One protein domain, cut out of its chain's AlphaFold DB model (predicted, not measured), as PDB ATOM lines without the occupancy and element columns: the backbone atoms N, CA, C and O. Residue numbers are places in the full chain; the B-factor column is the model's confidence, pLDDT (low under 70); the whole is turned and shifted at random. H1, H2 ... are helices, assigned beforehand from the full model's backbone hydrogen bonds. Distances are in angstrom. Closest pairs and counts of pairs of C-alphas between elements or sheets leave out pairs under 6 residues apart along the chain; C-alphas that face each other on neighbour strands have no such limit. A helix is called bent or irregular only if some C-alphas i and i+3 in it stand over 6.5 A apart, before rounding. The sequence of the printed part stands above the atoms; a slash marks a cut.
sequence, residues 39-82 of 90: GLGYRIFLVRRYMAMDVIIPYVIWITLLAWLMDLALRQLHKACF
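Overview. This is residues 39 to 82 of the 90 residues of the protein "Aliphatic sulfonates transport permease protein ssuC" of Enterobacter agglomerans (UniProt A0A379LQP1). One long helix, H2, makes the long axis of this model, and a short helix, H1, folds back beside its first part, so that the two form a lopsided helical hairpin. The rest of H2, from residue 64 on, sticks out free as a long arm. The printed part has 44 residues with two named helices, H1 then H2, and no named strand; the class is all helix. The whole is extended, with a radius of gyration of the C-alphas of 14.7 A and spans of 48 by 15 by 7 A, a rod in outline.

Arrangement. H2, residues 53 to 81, touches H1, residues 40 to 49, with its residues 53 to 63 alone. Their closest C-alphas are those of Ile 44 and Ile 56, 6.1 A apart. The two helices run opposite ways at a shallow tilt of 17 degrees and form a helical hairpin. Their centres are 18.0 A apart. Residues 64 to 82, of which 64 to 81 belong to H2, stand free, and so do residues 49 to 54 around the turn. Of the O i to N i+4 pairs, 22 of 25 in H2 and 5 of 6 in H1 are within hydrogen-bond range.

Along the chain. H2 runs 42.5 A from C-alpha 53 at (8.325, 44.236, -22.655) to C-alpha 81 at (12.204, 8.514, -0.030). It is neither bent nor irregular, but only just: C-alphas 54 and 57 are 6.2 A apart. H1 begins with C-alpha 40 at (5.930, 36.542, -9.302) and measures 14.8 A to C-alpha 49.

Size, cuts and confidence. The two C-alphas farthest apart are those of Met 51 and Phe 82, at 47.8 A. The printed part has no cut, and the link from H1 to H2, with 3 residues between them, is tight. The mean pLDDT of the printed part is 74.5, and residues 39 to 41, 45 to 53 and 77 to 82 are under 70.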
ATOM      1  N   GLY A  39       3.103  38.410  -5.709       68.56
ATOM      2  CA  GLY A  39       3.654  37.160  -6.249       68.56
ATOM      3  C   GLY A  39       4.386  37.393  -7.574       68.56
ATOM      4  O   GLY A  39       4.223  38.450  -8.198       68.56
ATOM      5  N   LEU A  40       5.210  36.436  -8.019       69.94
ATOM      6  CA  LEU A  40       5.930  36.542  -9.302       69.94
ATOM      7  C   LEU A  40       4.945  36.540 -10.483       69.94
ATOM      8  O   LEU A  40       5.100  37.338 -11.406       69.94
ATOM      9  N   GLY A  41       3.890  35.718 -10.414       68.19
ATOM     10  CA  GLY A  41       2.823  35.672 -11.423       68.19
ATOM     11  C   GLY A  41       1.982  36.953 -11.472       68.19
ATOM     12  O   GLY A  41       1.693  37.471 -12.553       68.19
ATOM     13  N   TYR A  42       1.667  37.527 -10.306       70.12
ATOM     14  CA  TYR A  42       0.955  38.805 -10.199       70.12
ATOM     15  C   TYR A  42       1.751  39.961 -10.828       70.12
ATOM     16  O   TYR A  42       1.206  40.774 -11.578       70.12
ATOM     17  N   ARG A  43       3.071  40.011 -10.592       71.81
ATOM     18  CA  ARG A  43       3.951  41.038 -11.171       71.81
ATOM     19  C   ARG A  43       4.050  40.943 -12.695       71.81
ATOM     20  O   ARG A  43       4.084  41.986 -13.342       71.81
ATOM     21  N   ILE A  44       4.013  39.739 -13.275       73.62
ATOM     22  CA  ILE A  44       3.933  39.556 -14.737       73.62
ATOM     23  C   ILE A  44       2.660  40.210 -15.290       73.62
ATOM     24  O   ILE A  44       2.728  40.961 -16.263       73.62
ATOM     25  N   PHE A  45       1.507  39.971 -14.653       68.25
ATOM     26  CA  PHE A  45       0.231  40.570 -15.061       68.25
ATOM     27  C   PHE A  45       0.235  42.097 -14.940       68.25
ATOM     28  O   PHE A  45      -0.275  42.786 -15.827       68.25
ATOM     29  N   LEU A  46       0.850  42.625 -13.880       69.06
ATOM     30  CA  LEU A  46       0.972  44.063 -13.660       69.06
ATOM     31  C   LEU A  46       1.863  44.718 -14.729       69.06
ATOM     32  O   LEU A  46       1.452  45.687 -15.358       69.06
ATOM     33  N   VAL A  47       3.041  44.151 -15.006       66.44
ATOM     34  CA  VAL A  47       3.982  44.656 -16.024       66.44
ATOM     35  C   VAL A  47       3.394  44.587 -17.431       66.44
ATOM     36  O   VAL A  47       3.606  45.502 -18.228       66.44
ATOM     37  N   ARG A  48       2.582  43.564 -17.729       65.69
ATOM     38  CA  ARG A  48       1.856  43.465 -19.005       65.69
ATOM     39  C   ARG A  48       0.961  44.684 -19.259       65.69
ATOM     40  O   ARG A  48       0.765  45.060 -20.410       65.69
ATOM     41  N   ARG A  49       0.459  45.325 -18.197       67.06
ATOM     42  CA  ARG A  49      -0.356  46.548 -18.268       67.06
ATOM     43  C   ARG A  49       0.470  47.819 -18.504       67.06
ATOM     44  O   ARG A  49      -0.081  48.794 -18.999       67.06
ATOM     45  N   TYR A  50       1.772  47.794 -18.213       66.81
ATOM     46  CA  TYR A  50       2.696  48.919 -18.409       66.81
ATOM     47  C   TYR A  50       3.417  48.915 -19.775       66.81
ATOM     48  O   TYR A  50       4.250  49.782 -20.006       66.81
ATOM     49  N   MET A  51       3.131  47.960 -20.678       59.28
ATOM     50  CA  MET A  51       3.812  47.795 -21.984       59.28
ATOM     51  C   MET A  51       5.357  47.733 -21.914       59.28
ATOM     52  O   MET A  51       6.038  47.860 -22.929       59.28
ATOM     53  N   ALA A  52       5.929  47.468 -20.737       64.31
ATOM     54  CA  ALA A  52       7.367  47.321 -20.544       64.31
ATOM     55  C   ALA A  52       7.788  45.871 -20.850       64.31
ATOM     56  O   ALA A  52       7.947  45.041 -19.950       64.31
ATOM     57  N   MET A  53       7.916  45.556 -22.142       65.00
ATOM     58  CA  MET A  53       8.325  44.236 -22.655       65.00
ATOM     59  C   MET A  53       9.665  43.769 -22.059       65.00
ATOM     60  O   MET A  53       9.797  42.596 -21.707       65.00
ATOM     61  N   ASP A  54      10.601  44.698 -21.838       71.81
ATOM     62  CA  ASP A  54      11.910  44.436 -21.220       71.81
ATOM     63  C   ASP A  54      11.828  43.777 -19.839       71.81
ATOM     64  O   ASP A  54      12.724  43.034 -19.443       71.81
ATOM     65  N   VAL A  55      10.743  44.001 -19.099       72.00
ATOM     66  CA  VAL A  55      10.618  43.499 -17.729       72.00
ATOM     67  C   VAL A  55       9.909  42.137 -17.693       72.00
ATOM     68  O   VAL A  55      10.100  41.380 -16.749       72.00
ATOM     69  N   ILE A  56       9.150  41.751 -18.727       78.31
ATOM     70  CA  ILE A  56       8.461  40.443 -18.785       78.31
ATOM     71  C   ILE A  56       9.449  39.280 -18.895       78.31
ATOM     72  O   ILE A  56       9.283  38.271 -18.208       78.31
ATOM     73  N   ILE A  57      10.471  39.413 -19.743       80.62
ATOM     74  CA  ILE A  57      11.444  38.345 -20.012       80.62
ATOM     75  C   ILE A  57      12.135  37.848 -18.728       80.62
ATOM     76  O   ILE A  57      12.104  36.638 -18.487       80.62
ATOM     77  N   PRO A  58      12.693  38.709 -17.852       82.94
ATOM     78  CA  PRO A  58      13.300  38.238 -16.610       82.94
ATOM     79  C   PRO A  58      12.298  37.547 -15.680       82.94
ATOM     80  O   PRO A  58      12.656  36.559 -15.045       82.94
ATOM     81  N   TYR A  59      11.030  37.974 -15.627       80.88
ATOM     82  CA  TYR A  59      10.022  37.249 -14.845       80.88
ATOM     83  C   TYR A  59       9.715  35.859 -15.413       80.88
ATOM     84  O   TYR A  59       9.556  34.915 -14.640       80.88
ATOM     85  N   VAL A  60       9.667  35.713 -16.743       82.75
ATOM     86  CA  VAL A  60       9.509  34.405 -17.399       82.75
ATOM     87  C   VAL A  60      10.685  33.483 -17.062       82.75
ATOM     88  O   VAL A  60      10.483  32.301 -16.773       82.75
ATOM     89  N   ILE A  61      11.904  34.026 -17.025       86.56
ATOM     90  CA  ILE A  61      13.100  33.292 -16.593       86.56
ATOM     91  C   ILE A  61      12.957  32.846 -15.133       86.56
ATOM     92  O   ILE A  61      13.209  31.686 -14.821       86.56
ATOM     93  N   TRP A  62      12.489  33.716 -14.237       85.31
ATOM     94  CA  TRP A  62      12.283  33.354 -12.833       85.31
ATOM     95  C   TRP A  62      11.248  32.243 -12.639       85.31
ATOM     96  O   TRP A  62      11.513  31.315 -11.878       85.31
ATOM     97  N   ILE A  63      10.103  32.281 -13.331       84.06
ATOM     98  CA  ILE A  63       9.090  31.215 -13.207       84.06
ATOM     99  C   ILE A  63       9.582  29.886 -13.788       84.06
ATOM    100  O   ILE A  63       9.284  28.836 -13.227       84.06
ATOM    101  N   THR A  64      10.357  29.906 -14.879       86.50
ATOM    102  CA  THR A  64      10.932  28.678 -15.454       86.50
ATOM    103  C   THR A  64      12.042  28.123 -14.572       86.50
ATOM    104  O   THR A  64      12.105  26.910 -14.376       86.50
ATOM    105  N   LEU A  65      12.854  28.990 -13.966       88.69
ATOM    106  CA  LEU A  65      13.849  28.598 -12.974       88.69
ATOM    107  C   LEU A  65      13.183  27.956 -11.754       88.69
ATOM    108  O   LEU A  65      13.605  26.885 -11.331       88.69
ATOM    109  N   LEU A  66      12.115  28.558 -11.221       86.88
ATOM    110  CA  LEU A  66      11.375  28.000 -10.089       86.88
ATOM    111  C   LEU A  66      10.726  26.654 -10.440       86.88
ATOM    112  O   LEU A  66      10.805  25.720  -9.647       86.88
ATOM    113  N   ALA A  67      10.136  26.537 -11.635       85.06
ATOM    114  CA  ALA A  67       9.565  25.285 -12.127       85.06
ATOM    115  C   ALA A  67      10.625  24.177 -12.178       85.06
ATOM    116  O   ALA A  67      10.398  23.064 -11.706       85.06
ATOM    117  N   TRP A  68      11.807  24.503 -12.707       85.31
ATOM    118  CA  TRP A  68      12.935  23.584 -12.779       85.31
ATOM    119  C   TRP A  68      13.465  23.204 -11.395       85.31
ATOM    120  O   TRP A  68      13.744  22.035 -11.137       85.31
ATOM    121  N   LEU A  69      13.546  24.170 -10.480       87.06
ATOM    122  CA  LEU A  69      13.987  23.956  -9.104       87.06
ATOM    123  C   LEU A  69      13.003  23.060  -8.343       87.06
ATOM    124  O   LEU A  69      13.422  22.171  -7.608       87.06
ATOM    125  N   MET A  70      11.700  23.227  -8.563       81.88
ATOM    126  CA  MET A  70      10.678  22.396  -7.934       81.88
ATOM    127  C   MET A  70      10.664  20.972  -8.499       81.88
ATOM    128  O   MET A  70      10.519  20.005  -7.753       81.88
ATOM    129  N   ASP A  71      10.892  20.827  -9.802       83.19
ATOM    130  CA  ASP A  71      11.092  19.530 -10.446       83.19
ATOM    131  C   ASP A  71      12.371  18.826  -9.936       83.19
ATOM    132  O   ASP A  71      12.339  17.632  -9.624       83.19
ATOM    133  N   LEU A  72      13.472  19.561  -9.740       83.25
ATOM    134  CA  LEU A  72      14.695  19.070  -9.091       83.25
ATOM    135  C   LEU A  72      14.456  18.650  -7.638       83.25
ATOM    136  O   LEU A  72      14.848  17.549  -7.251       83.25
ATOM    137  N   ALA A  73      13.774  19.488  -6.855       81.81
ATOM    138  CA  ALA A  73      13.423  19.194  -5.472       81.81
ATOM    139  C   ALA A  73      12.591  17.910  -5.385       81.81
ATOM    140  O   ALA A  73      12.857  17.060  -4.536       81.81
ATOM    141  N   LEU A  74      11.650  17.705  -6.314       75.94
ATOM    142  CA  LEU A  74      10.876  16.470  -6.362       75.94
ATOM    143  C   LEU A  74      11.722  15.261  -6.785       75.94
ATOM    144  O   LEU A  74      11.530  14.172  -6.246       75.94
ATOM    145  N   ARG A  75      12.695  15.420  -7.696       74.25
ATOM    146  CA  ARG A  75      13.663  14.351  -8.025       74.25
ATOM    147  C   ARG A  75      14.525  13.977  -6.822       74.25
ATOM    148  O   ARG A  75      14.765  12.790  -6.610       74.25
ATOM    149  N   GLN A  76      14.986  14.955  -6.042       73.12
ATOM    150  CA  GLN A  76      15.714  14.695  -4.799       73.12
ATOM    151  C   GLN A  76      14.821  14.011  -3.764       73.12
ATOM    152  O   GLN A  76      15.248  13.025  -3.173       73.12
ATOM    153  N   LEU A  77      13.579  14.470  -3.591       69.81
ATOM    154  CA  LEU A  77      12.624  13.862  -2.664       69.81
ATOM    155  C   LEU A  77      12.304  12.414  -3.060       69.81
ATOM    156  O   LEU A  77      12.237  11.536  -2.206       69.81
ATOM    157  N   HIS A  78      12.194  12.140  -4.362       68.19
ATOM    158  CA  HIS A  78      12.005  10.792  -4.888       68.19
ATOM    159  C   HIS A  78      13.199   9.881  -4.555       68.19
ATOM    160  O   HIS A  78      12.996   8.781  -4.043       68.19
ATOM    161  N   LYS A  79      14.435  10.357  -4.770       66.75
ATOM    162  CA  LYS A  79      15.658   9.621  -4.404       66.75
ATOM    163  C   LYS A  79      15.788   9.409  -2.892       66.75
ATOM    164  O   LYS A  79      16.181   8.333  -2.461       66.75
ATOM    165  N   ALA A  80      15.433  10.411  -2.089       64.81
ATOM    166  CA  ALA A  80      15.532  10.358  -0.632       64.81
ATOM    167  C   ALA A  80      14.471   9.447   0.007       64.81
ATOM    168  O   ALA A  80      14.770   8.750   0.972       64.81
ATOM    169  N   CYS A  81      13.246   9.411  -0.529       61.78
ATOM    170  CA  CYS A  81      12.204   8.514  -0.030       61.78
ATOM    171  C   CYS A  81      12.408   7.049  -0.459       61.78
ATOM    172  O   CYS A  81      11.884   6.165   0.214       61.78
ATOM    173  N   PHE A  82      13.142   6.773  -1.550       55.22
ATOM    174  CA  PHE A  82      13.325   5.411  -2.083       55.22
ATOM    175  C   PHE A  82      14.776   5.044  -2.424       55.22
ATOM    176  O   PHE A  82      15.035   4.586  -3.535       55.22
TER     177      PHE A  82